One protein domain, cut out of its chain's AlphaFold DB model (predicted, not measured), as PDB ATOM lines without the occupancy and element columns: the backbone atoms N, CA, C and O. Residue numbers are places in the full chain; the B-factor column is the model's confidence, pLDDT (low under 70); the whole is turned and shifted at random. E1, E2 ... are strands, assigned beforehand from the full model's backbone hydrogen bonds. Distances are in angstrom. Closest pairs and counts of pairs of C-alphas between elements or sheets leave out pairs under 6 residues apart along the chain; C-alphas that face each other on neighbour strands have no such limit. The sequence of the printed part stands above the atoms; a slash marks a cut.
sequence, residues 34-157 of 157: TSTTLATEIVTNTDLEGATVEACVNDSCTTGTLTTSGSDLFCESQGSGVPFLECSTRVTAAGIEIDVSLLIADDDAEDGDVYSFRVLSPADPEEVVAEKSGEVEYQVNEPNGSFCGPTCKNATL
ATOM      1  N   THR A  34     -32.434  31.576 -20.768       96.44
ATOM      2  CA  THR A  34     -33.241  31.585 -21.984       96.44
ATOM      3  C   THR A  34     -32.378  31.871 -23.203       96.44
ATOM      4  O   THR A  34     -31.325  32.509 -23.107       96.44
ATOM      5  N   SER A  35     -32.850  31.434 -24.362       95.50
ATOM      6  CA  SER A  35     -32.263  31.784 -25.648       95.50
ATOM      7  C   SER A  35     -33.321  32.245 -26.639       95.50
ATOM      8  O   SER A  35     -34.505  31.906 -26.541       95.50
ATOM      9  N   THR A  36     -32.901  33.059 -27.599       97.00
ATOM     10  CA  THR A  36     -33.757  33.511 -28.688       97.00
ATOM     11  C   THR A  36     -32.945  33.909 -29.910       97.00
ATOM     12  O   THR A  36     -31.739  34.135 -29.824       97.00
ATOM     13  N   THR A  37     -33.626  34.042 -31.043       97.00
ATOM     14  CA  THR A  37     -33.049  34.571 -32.278       97.00
ATOM     15  C   THR A  37     -33.735  35.890 -32.617       97.00
ATOM     16  O   THR A  37     -34.961  35.949 -32.762       97.00
ATOM     17  N   LEU A  38     -32.942  36.949 -32.753       94.44
ATOM     18  CA  LEU A  38     -33.376  38.257 -33.233       94.44
ATOM     19  C   LEU A  38     -33.055  38.379 -34.720       94.44
ATOM     20  O   LEU A  38     -31.924  38.134 -35.128       94.44
ATOM     21  N   ALA A  39     -34.024  38.791 -35.529       93.38
ATOM     22  CA  ALA A  39     -33.789  39.103 -36.935       93.38
ATOM     23  C   ALA A  39     -33.674  40.619 -37.113       93.38
ATOM     24  O   ALA A  39     -34.494  41.369 -36.583       93.38
ATOM     25  N   THR A  40     -32.682  41.064 -37.880       89.06
ATOM     26  CA  THR A  40     -32.544  42.461 -38.305       89.06
ATOM     27  C   THR A  40     -32.577  42.567 -39.826       89.06
ATOM     28  O   THR A  40     -32.161  41.652 -40.535       89.06
ATOM     29  N   GLU A  41     -33.054  43.704 -40.335       86.38
ATOM     30  CA  GLU A  41     -33.001  44.040 -41.764       86.38
ATOM     31  C   GLU A  41     -31.584  44.440 -42.220       86.38
ATOM     32  O   GLU A  41     -31.327  44.579 -43.419       86.38
ATOM     33  N   ILE A  42     -30.644  44.611 -41.283       82.50
ATOM     34  CA  ILE A  42     -29.237  44.871 -41.587       82.50
ATOM     35  C   ILE A  42     -28.622  43.631 -42.243       82.50
ATOM     36  O   ILE A  42     -28.736  42.515 -41.742       82.50
ATOM     37  N   VAL A  43     -27.946  43.835 -43.375       79.56
ATOM     38  CA  VAL A  43     -27.395  42.756 -44.218       79.56
ATOM     39  C   VAL A  43     -25.877  42.595 -44.099       79.56
ATOM     40  O   VAL A  43     -25.310  41.655 -44.657       79.56
ATOM     41  N   THR A  44     -25.205  43.504 -43.393       78.50
ATOM     42  CA  THR A  44     -23.741  43.586 -43.317       78.50
ATOM     43  C   THR A  44     -23.263  43.644 -41.874       78.50
ATOM     44  O   THR A  44     -23.644  44.531 -41.120       78.50
ATOM     45  N   ASN A  45     -22.364  42.724 -41.500       78.56
ATOM     46  CA  ASN A  45     -21.800  42.661 -40.144       78.56
ATOM     47  C   ASN A  45     -21.085  43.962 -39.744       78.56
ATOM     48  O   ASN A  45     -21.084  44.328 -38.578       78.56
ATOM     49  N   THR A  46     -20.521  44.703 -40.700       81.62
ATOM     50  CA  THR A  46     -19.852  45.984 -40.427       81.62
ATOM     51  C   THR A  46     -20.791  47.041 -39.841       81.62
ATOM     52  O   THR A  46     -20.340  47.881 -39.073       81.62
ATOM     53  N   ASP A  47     -22.089  46.983 -40.148       85.88
ATOM     54  CA  ASP A  47     -23.067  47.942 -39.620       85.88
ATOM     55  C   ASP A  47     -23.542  47.577 -38.202       85.88
ATOM     56  O   ASP A  47     -24.136  48.401 -37.513       85.88
ATOM     57  N   LEU A  48     -23.261  46.347 -37.755       89.81
ATOM     58  CA  LEU A  48     -23.533  45.860 -36.399       89.81
ATOM     59  C   LEU A  48     -22.275  45.780 -35.526       89.81
ATOM     60  O   LEU A  48     -22.373  45.507 -34.331       89.81
ATOM     61  N   GLU A  49     -21.085  45.982 -36.088       93.06
ATOM     62  CA  GLU A  49     -19.852  45.974 -35.309       93.06
ATOM     63  C   GLU A  49     -19.867  47.125 -34.290       93.06
ATOM     64  O   GLU A  49     -20.050  48.291 -34.638       93.06
ATOM     65  N   GLY A  50     -19.691  46.793 -33.009       92.94
ATOM     66  CA  GLY A  50     -19.813  47.742 -31.902       92.94
ATOM     67  C   GLY A  50     -21.244  47.963 -31.402       92.94
ATOM     68  O   GLY A  50     -21.428  48.731 -30.458       92.94
ATOM     69  N   ALA A  51     -22.251  47.310 -31.995       94.75
ATOM     70  CA  ALA A  51     -23.627  47.366 -31.509       94.75
ATOM     71  C   ALA A  51     -23.716  46.812 -30.079       94.75
ATOM     72  O   ALA A  51     -22.988  45.885 -29.708       94.75
ATOM     73  N   THR A  52     -24.624  47.362 -29.275       96.12
ATOM     74  CA  THR A  52     -24.851  46.881 -27.905       96.12
ATOM     75  C   THR A  52     -26.026  45.919 -27.890       96.12
ATOM     76  O   THR A  52     -27.119  46.279 -28.310       96.12
ATOM     77  N   VAL A  53     -25.812  44.706 -27.392       96.44
ATOM     78  CA  VAL A  53     -26.878  43.743 -27.117       96.44
ATOM     79  C   VAL A  53     -27.251  43.880 -25.652       96.44
ATOM     80  O   VAL A  53     -26.405  43.715 -24.778       96.44
ATOM     81  N   GLU A  54     -28.505  44.206 -25.393       96.38
ATOM     82  CA  GLU A  54     -29.095  44.280 -24.064       96.38
ATOM     83  C   GLU A  54     -30.042  43.097 -23.887       96.38
ATOM     84  O   GLU A  54     -30.914  42.850 -24.719       96.38
ATOM     85  N   ALA A  55     -29.861  42.360 -22.798       96.69
ATOM     86  CA  ALA A  55     -30.731  41.272 -22.401       96.69
ATOM     87  C   ALA A  55     -31.161  41.494 -20.954       96.69
ATOM     88  O   ALA A  55     -30.320  41.613 -20.063       96.69
ATOM     89  N   CYS A  56     -32.466  41.536 -20.718       95.69
ATOM     90  CA  CYS A  56     -33.036  41.711 -19.395       95.69
ATOM     91  C   CYS A  56     -33.931  40.533 -19.037       95.69
ATOM     92  O   CYS A  56     -34.685  40.040 -19.880       95.69
ATOM     93  N   VAL A  57     -33.881  40.147 -17.768       96.12
ATOM     94  CA  VAL A  57     -34.892  39.321 -17.110       96.12
ATOM     95  C   VAL A  57     -35.567  40.178 -16.047       96.12
ATOM     96  O   VAL A  57     -34.905  40.754 -15.178       96.12
ATOM     97  N   ASN A  58     -36.887  40.310 -16.143       94.62
ATOM     98  CA  ASN A  58     -37.690  41.213 -15.325       94.62
ATOM     99  C   ASN A  58     -37.109  42.645 -15.358       94.62
ATOM    100  O   ASN A  58     -37.118  43.288 -16.406       94.62
ATOM    101  N   ASP A  59     -36.553  43.125 -14.242       90.38
ATOM    102  CA  ASP A  59     -35.960  44.466 -14.112       90.38
ATOM    103  C   ASP A  59     -34.415  44.471 -14.136       90.38
ATOM    104  O   ASP A  59     -33.788  45.517 -13.951       90.38
ATOM    105  N   SER A  60     -33.777  43.309 -14.317       92.44
ATOM    106  CA  SER A  60     -32.318  43.156 -14.273       92.44
ATOM    107  C   SER A  60     -31.748  42.940 -15.667       92.44
ATOM    108  O   SER A  60     -32.075  41.955 -16.325       92.44
ATOM    109  N   CYS A  61     -30.872  43.845 -16.098       93.81
ATOM    110  CA  CYS A  61     -30.303  43.845 -17.440       93.81
ATOM    111  C   CYS A  61     -28.799  43.575 -17.434       93.81
ATOM    112  O   CYS A  61     -28.055  44.112 -16.610       93.81
ATOM    113  N   THR A  62     -28.361  42.812 -18.428       95.31
ATOM    114  CA  THR A  62     -26.963  42.589 -18.782       95.31
ATOM    115  C   THR A  62     -26.743  43.039 -20.215       95.31
ATOM    116  O   THR A  62     -27.574  42.805 -21.091       95.31
ATOM    117  N   THR A  63     -25.601  43.672 -20.465       95.44
ATOM    118  CA  THR A  63     -25.225  44.131 -21.798       95.44
ATOM    119  C   THR A  63     -23.934  43.478 -22.277       95.44
ATOM    120  O   THR A  63     -23.051  43.119 -21.494       95.44
ATOM    121  N   GLY A  64     -23.834  43.328 -23.592       94.94
ATOM    122  CA  GLY A  64     -22.656  42.872 -24.316       94.94
ATOM    123  C   GLY A  64     -22.454  43.738 -25.553       94.94
ATOM    124  O   GLY A  64     -23.386  44.372 -26.041       94.94
ATOM    125  N   THR A  65     -21.232  43.787 -26.067       95.88
ATOM    126  CA  THR A  65     -20.927  44.521 -27.300       95.88
ATOM    127  C   THR A  65     -20.577  43.530 -28.394       95.88
ATOM    128  O   THR A  65     -19.747  42.648 -28.176       95.88
ATOM    129  N   LEU A  66     -21.200  43.670 -29.565       94.69
ATOM    130  CA  LEU A  66     -20.875  42.869 -30.738       94.69
ATOM    131  C   LEU A  66     -19.474  43.226 -31.234       94.69
ATOM    132  O   LEU A  66     -19.166  44.378 -31.539       94.69
ATOM    133  N   THR A  67     -18.624  42.213 -31.314       93.81
ATOM    134  CA  THR A  67     -17.231  42.310 -31.737       93.81
ATOM    135  C   THR A  67     -16.958  41.321 -32.855       93.81
ATOM    136  O   THR A  67     -17.472  40.202 -32.862       93.81
ATOM    137  N   THR A  68     -16.144  41.736 -33.820       90.62
ATOM    138  CA  THR A  68     -15.807  40.894 -34.965       90.62
ATOM    139  C   THR A  68     -14.764  39.854 -34.586       90.62
ATOM    140  O   THR A  68     -13.667  40.189 -34.136       90.62
ATOM    141  N   SER A  69     -15.072  38.585 -34.848       86.75
ATOM    142  CA  SER A  69     -14.110  37.485 -34.781       86.75
ATOM    143  C   SER A  69     -14.138  36.716 -36.098       86.75
ATOM    144  O   SER A  69     -15.027  35.915 -36.381       86.75
ATOM    145  N   GLY A  70     -13.156  36.993 -36.957       84.19
ATOM    146  CA  GLY A  70     -13.129  36.439 -38.307       84.19
ATOM    147  C   GLY A  70     -14.204  37.063 -39.198       84.19
ATOM    148  O   GLY A  70     -14.067  38.216 -39.593       84.19
ATOM    149  N   SER A  71     -15.217  36.275 -39.574       81.12
ATOM    150  CA  SER A  71     -16.327  36.715 -40.447       81.12
ATOM    151  C   SER A  71     -17.627  36.969 -39.687       81.12
ATOM    152  O   SER A  71     -18.532  37.582 -40.248       81.12
ATOM    153  N   ASP A  72     -17.705  36.512 -38.439       85.50
ATOM    154  CA  ASP A  72     -18.912  36.520 -37.622       85.50
ATOM    155  C   ASP A  72     -18.771  37.552 -36.494       85.50
ATOM    156  O   ASP A  72     -17.655  37.947 -36.124       85.50
ATOM    157  N   LEU A  73     -19.904  38.008 -35.960       91.12
ATOM    158  CA  LEU A  73     -19.926  38.858 -34.776       91.12
ATOM    159  C   LEU A  73     -20.305  38.021 -33.560       91.12
ATOM    160  O   LEU A  73     -21.194  37.172 -33.626       91.12
ATOM    161  N   PHE A  74     -19.652  38.318 -32.446       94.69
ATOM    162  CA  PHE A  74     -19.916  37.696 -31.158       94.69
ATOM    163  C   PHE A  74     -20.009  38.763 -30.081       94.69
ATOM    164  O   PHE A  74     -19.317  39.784 -30.148       94.69
ATOM    165  N   CYS A  75     -20.830  38.523 -29.070       94.50
ATOM    166  CA  CYS A  75     -20.804  39.307 -27.849       94.50
ATOM    167  C   CYS A  75     -20.783  38.395 -26.635       94.50
ATOM    168  O   CYS A  75     -21.415  37.344 -26.611       94.50
ATOM    169  N   GLU A  76     -20.077  38.851 -25.614       94.44
ATOM    170  CA  GLU A  76     -20.136  38.297 -24.273       94.44
ATOM    171  C   GLU A  76     -20.274  39.471 -23.301       94.44
ATOM    172  O   GLU A  76     -19.697  40.547 -23.517       94.44
ATOM    173  N   SER A  77     -21.053  39.301 -22.237       92.06
ATOM    174  CA  SER A  77     -21.116  40.301 -21.168       92.06
ATOM    175  C   SER A  77     -19.784  40.420 -20.435       92.06
ATOM    176  O   SER A  77     -19.091  39.428 -20.214       92.06
ATOM    177  N   GLN A  78     -19.446  41.628 -19.979       78.94
ATOM    178  CA  GLN A  78     -18.236  41.818 -19.181       78.94
ATOM    179  C   GLN A  78     -18.418  41.286 -17.756       78.94
ATOM    180  O   GLN A  78     -19.135  41.875 -16.950       78.94
ATOM    181  N   GLY A  79     -17.717  40.202 -17.424       75.62
ATOM    182  CA  GLY A  79     -17.694  39.640 -16.075       75.62
ATOM    183  C   GLY A  79     -17.588  38.119 -16.060       75.62
ATOM    184  O   GLY A  79     -17.699  37.457 -17.085       75.62
ATOM    185  N   SER A  80     -17.366  37.563 -14.870       68.94
ATOM    186  CA  SER A  80     -17.497  36.129 -14.613       68.94
ATOM    187  C   SER A  80     -18.600  35.941 -13.576       68.94
ATOM    188  O   SER A  80     -18.390  36.252 -12.403       68.94
ATOM    189  N   GLY A  81     -19.777  35.497 -14.002       78.38
ATOM    190  CA  GLY A  81     -20.938  35.340 -13.130       78.38
ATOM    191  C   GLY A  81     -22.246  35.454 -13.899       78.38
ATOM    192  O   GLY A  81     -22.257  35.898 -15.041       78.38
ATOM    193  N   VAL A  82     -23.332  35.040 -13.258       83.31
ATOM    194  CA  VAL A  82     -24.697  35.206 -13.762       83.31
ATOM    195  C   VAL A  82     -25.292  36.515 -13.219       83.31
ATOM    196  O   VAL A  82     -24.989  36.867 -12.075       83.31
ATOM    197  N   PRO A  83     -26.115  37.245 -13.993       89.19
ATOM    198  CA  PRO A  83     -26.523  36.954 -15.371       89.19
ATOM    199  C   PRO A  83     -25.397  37.123 -16.412       89.19
ATOM    200  O   PRO A  83     -24.737  38.161 -16.449       89.19
ATOM    201  N   PHE A  84     -25.208  36.115 -17.273       93.38
ATOM    202  CA  PHE A  84     -24.196  36.086 -18.339       93.38
ATOM    203  C   PHE A  84     -24.869  36.096 -19.710       93.38
ATOM    204  O   PHE A  84     -25.716  35.252 -19.994       93.38
ATOM    205  N   LEU A  85     -24.484  37.043 -20.557       95.06
ATOM    206  CA  LEU A  85     -24.986  37.175 -21.920       95.06
ATOM    207  C   LEU A  85     -23.950  36.642 -22.903       95.06
ATOM    208  O   LEU A  85     -22.795  37.060 -22.854       95.06
ATOM    209  N   GLU A  86     -24.393  35.804 -23.830       95.25
ATOM    210  CA  GLU A  86     -23.640  35.372 -25.003       95.25
ATOM    211  C   GLU A  86     -24.482  35.634 -26.250       95.25
ATOM    212  O   GLU A  86     -25.696  35.412 -26.255       95.25
ATOM    213  N   CYS A  87     -23.856  36.094 -27.326       95.19
ATOM    214  CA  CYS A  87     -24.514  36.147 -28.615       95.19
ATOM    215  C   CYS A  87     -23.574  35.840 -29.773       95.19
ATOM    216  O   CYS A  87     -22.367  36.081 -29.712       95.19
ATOM    217  N   SER A  88     -24.157  35.342 -30.856       94.38
ATOM    218  CA  SER A  88     -23.472  35.092 -32.121       94.38
ATOM    219  C   SER A  88     -24.366  35.495 -33.284       94.38
ATOM    220  O   SER A  88     -25.592  35.473 -33.168       94.38
ATOM    221  N   THR A  89     -23.769  35.884 -34.406       92.31
ATOM    222  CA  THR A  89     -24.530  36.283 -35.591       92.31
ATOM    223  C   THR A  89     -24.405  35.290 -36.729       92.31
ATOM    224  O   THR A  89     -23.410  34.582 -36.887       92.31
ATOM    225  N   ARG A  90     -25.438  35.264 -37.569       90.31
ATOM    226  CA  ARG A  90     -25.476  34.515 -38.817       90.31
ATOM    227  C   ARG A  90     -26.060  35.385 -39.913       90.31
ATOM    228  O   ARG A  90     -27.183  35.869 -39.817       90.31
ATOM    229  N   VAL A  91     -25.316  35.535 -41.002       88.19
ATOM    230  CA  VAL A  91     -25.821  36.218 -42.196       88.19
ATOM    231  C   VAL A  91     -26.783  35.290 -42.939       88.19
ATOM    232  O   VAL A  91     -26.443  34.152 -43.271       88.19
ATOM    233  N   THR A  92     -27.977  35.788 -43.237       87.38
ATOM    234  CA  THR A  92     -29.004  35.104 -44.029       87.38
ATOM    235  C   THR A  92     -29.325  35.894 -45.299       87.38
ATOM    236  O   THR A  92     -28.817  36.990 -45.526       87.38
ATOM    237  N   ALA A  93     -30.192  35.351 -46.157       84.56
ATOM    238  CA  ALA A  93     -30.664  36.073 -47.341       84.56
ATOM    239  C   ALA A  93     -31.586  37.265 -47.007       84.56
ATOM    240  O   ALA A  93     -31.775  38.130 -47.858       84.56
ATOM    241  N   ALA A  94     -32.180  37.287 -45.809       85.44
ATOM    242  CA  ALA A  94     -33.131  38.309 -45.375       85.44
ATOM    243  C   ALA A  94     -32.491  39.420 -44.523       85.44
ATOM    244  O   ALA A  94     -33.149  40.416 -44.251       85.44
ATOM    245  N   GLY A  95     -31.232  39.247 -44.115       89.12
ATOM    246  CA  GLY A  95     -30.562  40.093 -43.132       89.12
ATOM    247  C   GLY A  95     -29.704  39.257 -42.194       89.12
ATOM    248  O   GLY A  95     -29.326  38.129 -42.527       89.12
ATOM    249  N   ILE A  96     -29.400  39.787 -41.020       91.00
ATOM    250  CA  ILE A  96     -28.619  39.095 -39.996       91.00
ATOM    251  C   ILE A  96     -29.564  38.530 -38.934       91.00
ATOM    252  O   ILE A  96     -30.458  39.214 -38.439       91.00
ATOM    253  N   GLU A  97     -29.355  37.265 -38.590       94.12
ATOM    254  CA  GLU A  97     -29.921  36.637 -37.401       94.12
ATOM    255  C   GLU A  97     -28.894  36.719 -36.272       94.12
ATOM    256  O   GLU A  97     -27.705  36.480 -36.482       94.12
ATOM    257  N   ILE A  98     -29.347  37.085 -35.080       94.69
ATOM    258  CA  ILE A  98     -28.531  37.222 -33.880       94.69
ATOM    259  C   ILE A  98     -29.088  36.222 -32.873       94.69
ATOM    260  O   ILE A  98     -30.170  36.427 -32.321       94.69
ATOM    261  N   ASP A  99     -28.364  35.130 -32.671       96.19
ATOM    262  CA  ASP A  99     -28.666  34.138 -31.649       96.19
ATOM    263  C   ASP A  99     -28.145  34.676 -30.316       96.19
ATOM    264  O   ASP A  99     -26.945  34.910 -30.162       96.19
ATOM    265  N   VAL A 100     -29.049  34.905 -29.367       96.75
ATOM    266  CA  VAL A 100     -28.755  35.486 -28.056       96.75
ATOM    267  C   VAL A 100     -29.139  34.489 -26.974       96.75
ATOM    268  O   VAL A 100     -30.234  33.929 -26.998       96.75
ATOM    269  N   SER A 101     -28.248  34.278 -26.012       96.12
ATOM    270  CA  SER A 101     -28.481  33.455 -24.828       96.12
ATOM    271  C   SER A 101     -28.181  34.265 -23.573       96.12
ATOM    272  O   SER A 101     -27.102  34.837 -23.438       96.12
ATOM    273  N   LEU A 102     -29.139  34.309 -22.650       96.00
ATOM    274  CA  LEU A 102     -28.977  34.914 -21.332       96.00
ATOM    275  C   LEU A 102     -29.038  33.807 -20.282       96.00
ATOM    276  O   LEU A 102     -30.098  33.231 -20.040       96.00
ATOM    277  N   LEU A 103     -27.894  33.524 -19.668       94.12
ATOM    278  CA  LEU A 103     -27.762  32.588 -18.559       94.12
ATOM    279  C   LEU A 103     -28.007  33.316 -17.240       94.12
ATOM    280  O   LEU A 103     -27.470  34.402 -17.026       94.12
ATOM    281  N   ILE A 104     -28.769  32.704 -16.341       93.69
ATOM    282  CA  ILE A 104     -29.075  33.226 -15.002       93.69
ATOM    283  C   ILE A 104     -28.765  32.169 -13.938       93.69
ATOM    284  O   ILE A 104     -28.413  31.036 -14.271       93.69
ATOM    285  N   ALA A 105     -28.845  32.534 -12.658       89.62
ATOM    286  CA  ALA A 105     -28.690  31.553 -11.590       89.62
ATOM    287  C   ALA A 105     -29.869  30.563 -11.597       89.62
ATOM    288  O   ALA A 105     -31.006  30.941 -11.881       89.62
ATOM    289  N   ASP A 106     -29.610  29.290 -11.291       85.69
ATOM    290  CA  ASP A 106     -30.639  28.237 -11.334       85.69
ATOM    291  C   ASP A 106     -31.790  28.495 -10.342       85.69
ATOM    292  O   ASP A 106     -32.946  28.121 -10.578       85.69
ATOM    293  N   ASP A 107     -31.462  29.133  -9.220       86.00
ATOM    294  CA  ASP A 107     -32.358  29.562  -8.154       86.00
ATOM    295  C   ASP A 107     -33.150  30.836  -8.478       86.00
ATOM    296  O   ASP A 107     -34.178  31.056  -7.842       86.00
ATOM    297  N   ASP A 108     -32.743  31.597  -9.497       88.94
ATOM    298  CA  ASP A 108     -33.430  32.820  -9.935       88.94
ATOM    299  C   ASP A 108     -34.474  32.567 -11.039       88.94
ATOM    300  O   ASP A 108     -35.304  33.430 -11.299       88.94
ATOM    301  N   ALA A 109     -34.445  31.406 -11.703       91.75
ATOM    302  CA  ALA A 109     -35.347  31.089 -12.813       91.75
ATOM    303  C   ALA A 109     -36.754  30.684 -12.327       91.75
ATOM    304  O   ALA A 109     -36.918  29.616 -11.715       91.75
ATOM    305  N   GLU A 110     -37.781  31.467 -12.656       94.69
ATOM    306  CA  GLU A 110     -39.176  31.230 -12.257       94.69
ATOM    307  C   GLU A 110     -40.148  31.326 -13.446       94.69
ATOM    308  O   GLU A 110     -40.106  32.265 -14.233       94.69
ATOM    309  N   ASP A 111     -41.063  30.355 -13.582       96.00
ATOM    310  CA  ASP A 111     -42.101  30.422 -14.622       96.00
ATOM    311  C   ASP A 111     -42.885  31.736 -14.511       96.00
ATOM    312  O   ASP A 111     -43.339  32.109 -13.425       96.00
ATOM    313  N   GLY A 112     -43.061  32.418 -15.643       95.94
ATOM    314  CA  GLY A 112     -43.622  33.767 -15.679       95.94
ATOM    315  C   GLY A 112     -42.577  34.886 -15.731       95.94
ATOM    316  O   GLY A 112     -42.955  36.055 -15.833       95.94
ATOM    317  N   ASP A 113     -41.280  34.556 -15.702       96.94
ATOM    318  CA  ASP A 113     -40.208  35.516 -15.967       96.94
ATOM    319  C   ASP A 113     -40.410  36.201 -17.321       96.94
ATOM    320  O   ASP A 113     -40.636  35.559 -18.354       96.94
ATOM    321  N   VAL A 114     -40.287  37.529 -17.323       97.56
ATOM    322  CA  VAL A 114     -40.394  38.338 -18.537       97.56
ATOM    323  C   VAL A 114     -39.002  38.655 -19.046       97.56
ATOM    324  O   VAL A 114     -38.244  39.389 -18.414       97.56
ATOM    325  N   TYR A 115     -38.682  38.154 -20.232       97.38
ATOM    326  CA  TYR A 115     -37.433  38.459 -20.907       97.38
ATOM    327  C   TYR A 115     -37.609  39.557 -21.944       97.38
ATOM    328  O   TYR A 115     -38.628  39.634 -22.638       97.38
ATOM    329  N   SER A 116     -36.584  40.391 -22.095       97.69
ATOM    330  CA  SER A 116     -36.474  41.318 -23.218       97.69
ATOM    331  C   SER A 116     -35.054  41.347 -23.760       97.69
ATOM    332  O   SER A 116     -34.084  41.342 -23.008       97.69
ATOM    333  N   PHE A 117     -34.951  41.357 -25.080       97.62
ATOM    334  CA  PHE A 117     -33.711  41.358 -25.831       97.62
ATOM    335  C   PHE A 117     -33.757  42.491 -26.835       97.62
ATOM    336  O   PHE A 117     -34.739  42.626 -27.569       97.62
ATOM    337  N   ARG A 118     -32.701  43.295 -26.878       97.00
ATOM    338  CA  ARG A 118     -32.568  44.428 -27.790       97.00
ATOM    339  C   ARG A 118     -31.163  44.505 -28.339       97.00
ATOM    340  O   ARG A 118     -30.194  44.192 -27.656       97.00
ATOM    341  N   VAL A 119     -31.063  44.971 -29.572       96.38
ATOM    342  CA  VAL A 119     -29.799  45.320 -30.208       96.38
ATOM    343  C   VAL A 119     -29.872  46.804 -30.528       96.38
ATOM    344  O   VAL A 119     -30.794  47.246 -31.214       96.38
ATOM    345  N   LEU A 120     -28.926  47.566 -29.996       95.50
ATOM    346  CA  LEU A 120     -28.819  49.011 -30.154       95.50
ATOM    347  C   LEU A 120     -27.765  49.333 -31.209       95.50
ATOM    348  O   LEU A 120     -26.668  48.762 -31.190       95.50
ATOM    349  N   SER A 121     -28.101  50.246 -32.117       92.94
ATOM    350  CA  SER A 121     -27.233  50.673 -33.213       92.94
ATOM    351  C   SER A 121     -25.910  51.242 -32.677       92.94
ATOM    352  O   SER A 121     -25.908  52.034 -31.733       92.94
ATOM    353  N   PRO A 122     -24.756  50.891 -33.275       91.38
ATOM    354  CA  PRO A 122     -23.479  51.499 -32.906       91.38
ATOM    355  C   PRO A 122     -23.386  52.969 -33.344       91.38
ATOM    356  O   PRO A 122     -22.577  53.722 -32.802       91.38
ATOM    357  N   ALA A 123     -24.187  53.378 -34.335       91.06
ATOM    358  CA  ALA A 123     -24.224  54.747 -34.841       91.06
ATOM    359  C   ALA A 123     -25.091  55.673 -33.972       91.06
ATOM    360  O   ALA A 123     -24.778  56.859 -33.851       91.06
ATOM    361  N   ASP A 124     -26.146  55.125 -33.368       91.25
ATOM    362  CA  ASP A 124     -27.049  55.817 -32.451       91.25
ATOM    363  C   ASP A 124     -27.524  54.847 -31.348       91.25
ATOM    364  O   ASP A 124     -28.367  53.990 -31.608       91.25
ATOM    365  N   PRO A 125     -27.017  54.950 -30.107       85.94
ATOM    366  CA  PRO A 125     -27.350  54.005 -29.043       85.94
ATOM    367  C   PRO A 125     -28.814  54.084 -28.574       85.94
ATOM    368  O   PRO A 125     -29.230  53.240 -27.783       85.94
ATOM    369  N   GLU A 126     -29.596  55.073 -29.020       90.38
ATOM    370  CA  GLU A 126     -31.043  55.130 -28.769       90.38
ATOM    371  C   GLU A 126     -31.857  54.375 -29.840       90.38
ATOM    372  O   GLU A 126     -33.032  54.065 -29.624       90.38
ATOM    373  N   GLU A 127     -31.253  54.048 -30.985       93.69
ATOM    374  CA  GLU A 127     -31.899  53.320 -32.076       93.69
ATOM    375  C   GLU A 127     -31.866  51.805 -31.825       93.69
ATOM    376  O   GLU A 127     -30.805  51.182 -31.758       93.69
ATOM    377  N   VAL A 128     -33.050  51.193 -31.748       95.19
ATOM    378  CA  VAL A 128     -33.218  49.738 -31.628       95.19
ATOM    379  C   VAL A 128     -33.297  49.116 -33.024       95.19
ATOM    380  O   VAL A 128     -34.253  49.357 -33.758       95.19
ATOM    381  N   VAL A 129     -32.316  48.286 -33.383       94.38
ATOM    382  CA  VAL A 129     -32.231  47.643 -34.713       94.38
ATOM    383  C   VAL A 129     -32.865  46.253 -34.763       94.38
ATOM    384  O   VAL A 129     -33.160  45.743 -35.846       94.38
ATOM    385  N   ALA A 130     -33.053  45.627 -33.602       95.25
ATOM    386  CA  ALA A 130     -33.829  44.405 -33.426       95.25
ATOM    387  C   ALA A 130     -34.262  44.286 -31.963       95.25
ATOM    388  O   ALA A 130     -33.491  44.618 -31.059       95.25
ATOM    389  N   GLU A 131     -35.470  43.780 -31.722       96.75
ATOM    390  CA  GLU A 131     -35.933  43.475 -30.372       96.75
ATOM    391  C   GLU A 131     -36.897  42.295 -30.329       96.75
ATOM    392  O   GLU A 131     -37.587  41.984 -31.303       96.75
ATOM    393  N   LYS A 132     -36.951  41.645 -29.168       97.75
ATOM    394  CA  LYS A 132     -37.941  40.622 -28.844       97.75
ATOM    395  C   LYS A 132     -38.163  40.581 -27.341       97.75
ATOM    396  O   LYS A 132     -37.215  40.702 -26.570       97.75
ATOM    397  N   SER A 133     -39.403  40.396 -26.917       97.38
ATOM    398  CA  SER A 133     -39.742  40.255 -25.505       97.38
ATOM    399  C   SER A 133     -40.918  39.311 -25.306       97.38
ATOM    400  O   SER A 133     -41.721  39.097 -26.218       97.38
ATOM    401  N   GLY A 134     -41.007  38.739 -24.113       97.44
ATOM    402  CA  GLY A 134     -42.135  37.914 -23.715       97.44
ATOM    403  C   GLY A 134     -41.900  37.165 -22.415       97.44
ATOM    404  O   GLY A 134     -40.793  37.119 -21.883       97.44
ATOM    405  N   GLU A 135     -42.994  36.609 -21.918       97.50
ATOM    406  CA  GLU A 135     -43.029  35.722 -20.764       97.50
ATOM    407  C   GLU A 135     -42.616  34.307 -21.182       97.50
ATOM    408  O   GLU A 135     -42.956  33.871 -22.290       97.50
ATOM    409  N   VAL A 136     -41.888  33.595 -20.319       97.12
ATOM    410  CA  VAL A 136     -41.420  32.234 -20.604       97.12
ATOM    411  C   VAL A 136     -41.880  31.212 -19.566       97.12
ATOM    412  O   VAL A 136     -42.082  31.518 -18.392       97.12
ATOM    413  N   GLU A 137     -41.988  29.967 -20.022       96.81
ATOM    414  CA  GLU A 137     -42.100  28.780 -19.174       96.81
ATOM    415  C   GLU A 137     -40.803  27.976 -19.296       96.81
ATOM    416  O   GLU A 137     -40.321  27.711 -20.407       96.81
ATOM    417  N   TYR A 138     -40.228  27.575 -18.165       95.62
ATOM    418  CA  TYR A 138     -38.970  26.847 -18.141       95.62
ATOM    419  C   TYR A 138     -39.178  25.341 -18.248       95.62
ATOM    420  O   TYR A 138     -40.026  24.725 -17.602       95.62
ATOM    421  N   GLN A 139     -38.297  24.707 -19.011       94.94
ATOM    422  CA  GLN A 139     -38.152  23.263 -19.036       94.94
ATOM    423  C   GLN A 139     -37.021  22.841 -18.108       94.94
ATOM    424  O   GLN A 139     -35.874  23.278 -18.246       94.94
ATOM    425  N   VAL A 140     -37.347  21.947 -17.178       93.81
ATOM    426  CA  VAL A 140     -36.366  21.333 -16.284       93.81
ATOM    427  C   VAL A 140     -35.558  20.288 -17.051       93.81
ATOM    428  O   VAL A 140     -36.116  19.401 -17.697       93.81
ATOM    429  N   ASN A 141     -34.237  20.381 -16.951       90.00
ATOM    430  CA  ASN A 141     -33.282  19.464 -17.551       90.00
ATOM    431  C   ASN A 141     -32.335  18.907 -16.481       90.00
ATOM    432  O   ASN A 141     -31.786  19.648 -15.666       90.00
ATOM    433  N   GLU A 142     -32.139  17.593 -16.505       91.31
ATOM    434  CA  GLU A 142     -31.334  16.833 -15.548       91.31
ATOM    435  C   GLU A 142     -30.303  16.004 -16.331       91.31
ATOM    436  O   GLU A 142     -30.499  14.802 -16.549       91.31
ATOM    437  N   PRO A 143     -29.211  16.624 -16.815       87.75
ATOM    438  CA  PRO A 143     -28.304  16.001 -17.780       87.75
ATOM    439  C   PRO A 143     -27.598  14.749 -17.246       87.75
ATOM    440  O   PRO A 143     -27.191  13.902 -18.038       87.75
ATOM    441  N   ASN A 144     -27.477  14.604 -15.922       87.69
ATOM    442  CA  ASN A 144     -26.863  13.432 -15.294       87.69
ATOM    443  C   ASN A 144     -27.886  12.412 -14.770       87.69
ATOM    444  O   ASN A 144     -27.497  11.388 -14.205       87.69
ATOM    445  N   GLY A 145     -29.180  12.660 -15.003       83.44
ATOM    446  CA  GLY A 145     -30.312  11.875 -14.517       83.44
ATOM    447  C   GLY A 145     -30.971  12.482 -13.276       83.44
ATOM    448  O   GLY A 145     -30.360  13.238 -12.534       83.44
ATOM    449  N   SER A 146     -32.213  12.089 -12.994       85.31
ATOM    450  CA  SER A 146     -33.086  12.744 -12.000       85.31
ATOM    451  C   SER A 146     -32.654  12.678 -10.532       85.31
ATOM    452  O   SER A 146     -33.302  13.227  -9.648       85.31
ATOM    453  N   PHE A 147     -31.585  11.943 -10.241       83.69
ATOM    454  CA  PHE A 147     -31.007  11.823  -8.897       83.69
ATOM    455  C   PHE A 147     -29.551  12.291  -8.854       83.69
ATOM    456  O   PHE A 147     -28.869  12.140  -7.841       83.69
ATOM    457  N   CYS A 148     -29.074  12.828  -9.971       80.62
ATOM    458  CA  CYS A 148     -27.705  13.196 -10.234       80.62
ATOM    459  C   CYS A 148     -27.736  14.640 -10.730       80.62
ATOM    460  O   CYS A 148     -28.064  14.901 -11.882       80.62
ATOM    461  N   GLY A 149     -27.445  15.586  -9.836       83.25
ATOM    462  CA  GLY A 149     -27.383  16.997 -10.212       83.25
ATOM    463  C   GLY A 149     -26.305  17.278 -11.276       83.25
ATOM    464  O   GLY A 149     -25.469  16.410 -11.555       83.25
ATOM    465  N   PRO A 150     -26.279  18.491 -11.849       87.38
ATOM    466  CA  PRO A 150     -27.173  19.614 -11.553       87.38
ATOM    467  C   PRO A 150     -28.553  19.479 -12.222       87.38
ATOM    468  O   PRO A 150     -28.738  18.664 -13.125       87.38
ATOM    469  N   THR A 151     -29.510  20.284 -11.762       89.88
ATOM    470  CA  THR A 151     -30.825  20.475 -12.388       89.88
ATOM    471  C   THR A 151     -30.868  21.898 -12.923       89.88
ATOM    472  O   THR A 151     -30.649  22.824 -12.150       89.88
ATOM    473  N   CYS A 152     -31.168  22.073 -14.207       90.75
ATOM    474  CA  CYS A 152     -31.204  23.391 -14.841       90.75
ATOM    475  C   CYS A 152     -32.562  23.671 -15.470       90.75
ATOM    476  O   CYS A 152     -33.293  22.750 -15.837       90.75
ATOM    477  N   LYS A 153     -32.885  24.949 -15.620       94.94
ATOM    478  CA  LYS A 153     -34.136  25.460 -16.173       94.94
ATOM    479  C   LYS A 153     -33.836  26.236 -17.446       94.94
ATOM    480  O   LYS A 153     -33.184  27.273 -17.400       94.94
ATOM    481  N   ASN A 154     -34.303  25.729 -18.580       94.38
ATOM    482  CA  ASN A 154     -34.076  26.355 -19.881       94.38
ATOM    483  C   ASN A 154     -35.394  26.811 -20.491       94.38
ATOM    484  O   ASN A 154     -36.353  26.042 -20.535       94.38
ATOM    485  N   ALA A 155     -35.409  28.028 -21.008       95.62
ATOM    486  CA  ALA A 155     -36.511  28.586 -21.767       95.62
ATOM    487  C   ALA A 155     -36.068  28.952 -23.191       95.62
ATOM    488  O   ALA A 155     -34.879  29.031 -23.511       95.62
ATOM    489  N   THR A 156     -37.045  29.163 -24.067       95.06
ATOM    490  CA  THR A 156     -36.820  29.730 -25.397       95.06
ATOM    491  C   THR A 156     -37.926  30.722 -25.683       95.06
ATOM    492  O   THR A 156     -39.100  30.418 -25.463       95.06
ATOM    493  N   LEU A 157     -37.537  31.888 -26.185       92.12
ATOM    494  CA  LEU A 157     -38.450  32.942 -26.613       92.12
ATOM    495  C   LEU A 157     -38.596  32.942 -28.131       92.12
ATOM    496  O   LEU A 157     -37.560  32.864 -28.833       92.12
TER     497      LEU A 157
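This is residues 34 to 157 of the 157 residues of an uncharacterized protein of Polyangiaceae bacterium (UniProt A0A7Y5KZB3). Two sheets lie face to face as a sandwich, with the strands of the one at 47 degrees to those of the other; E4, E5, E6, E7, E1, E11 and E10 make the larger, strongly twisted layer, and E3, E2, E8 and E9 the smaller. The hairpin of E10 and E11 carries the larger sheet on toward one end of the long axis, and the link from E8 to E9 lies toward the other. The printed part has 124 residues with no named helix and eleven named strands, E1 to E11 in order along the chain: all strand. The larger sheet, in the order E4 - E5 - E6 - E7 - E1 - E11 - E10, is mixed; the smaller, E3 - E2 - E8 - E9, is antiparallel. The whole is compact, with a radius of gyration of the C-alphas of 15.2 A, yet elongated, spanning 48 by 29 by 28 A.

E1, residues 34 to 40, begins with C-alpha 34 at (-33.241, 31.585, -21.984) and is 19.6 A long. E2 is residues 52 to 57, E3 60 to 65, E4 67 to 69 and E5 72 to 76. E6, residues 84 to 92, is 26.2 A long. E7, residues 95 to 104, is the longest strand by residues, 29.0 A from C-alpha 95 at (-30.562, 40.093, -43.132) to C-alpha 104. E8, residues 114 to 120, is 19.6 A long, and E9, residues 128 to 135, is 20.3 A. E10 is residues 139 to 141; E11, residues 152 to 156, ends with C-alpha 156 at (-36.820, 29.730, -25.397).

E4, E5, E6 and E7 form a meander, each strand the antiparallel neighbour of the one before, with N 67 and O 74 at 2.8 A, N 87 and O 75 at 2.8 A, and N 88 and O 99 at 2.9 A. E7 is antiparallel to E1, with N 98 and O 38 at 2.8 A. E1 and E11 are parallel at 23 degrees, with N 35 and O 155 at 3.3 A. The hairpin E10 and E11 has N 139 and O 154 at 2.8 A. In the other sheet N 53 and O 64 of E2 and E3, N 54 and O 118 of E2 and E8, and N 117 and O 132 of E8 and E9 are each 2.8 A apart. Between the sheets, the closest C-alphas of E3 and E5 are those of Gly 64 and Glu 76, 5.2 A apart. E3 runs on into E4 at 51 degrees.

The C-alphas farthest apart, of Ala 123 and Phe 147, are 50.6 A apart. The printed part has no cut; the link E1 to E2, 11 residues, is long. Mean pLDDT of the printed part is 91.5, and residue 80 is under 70.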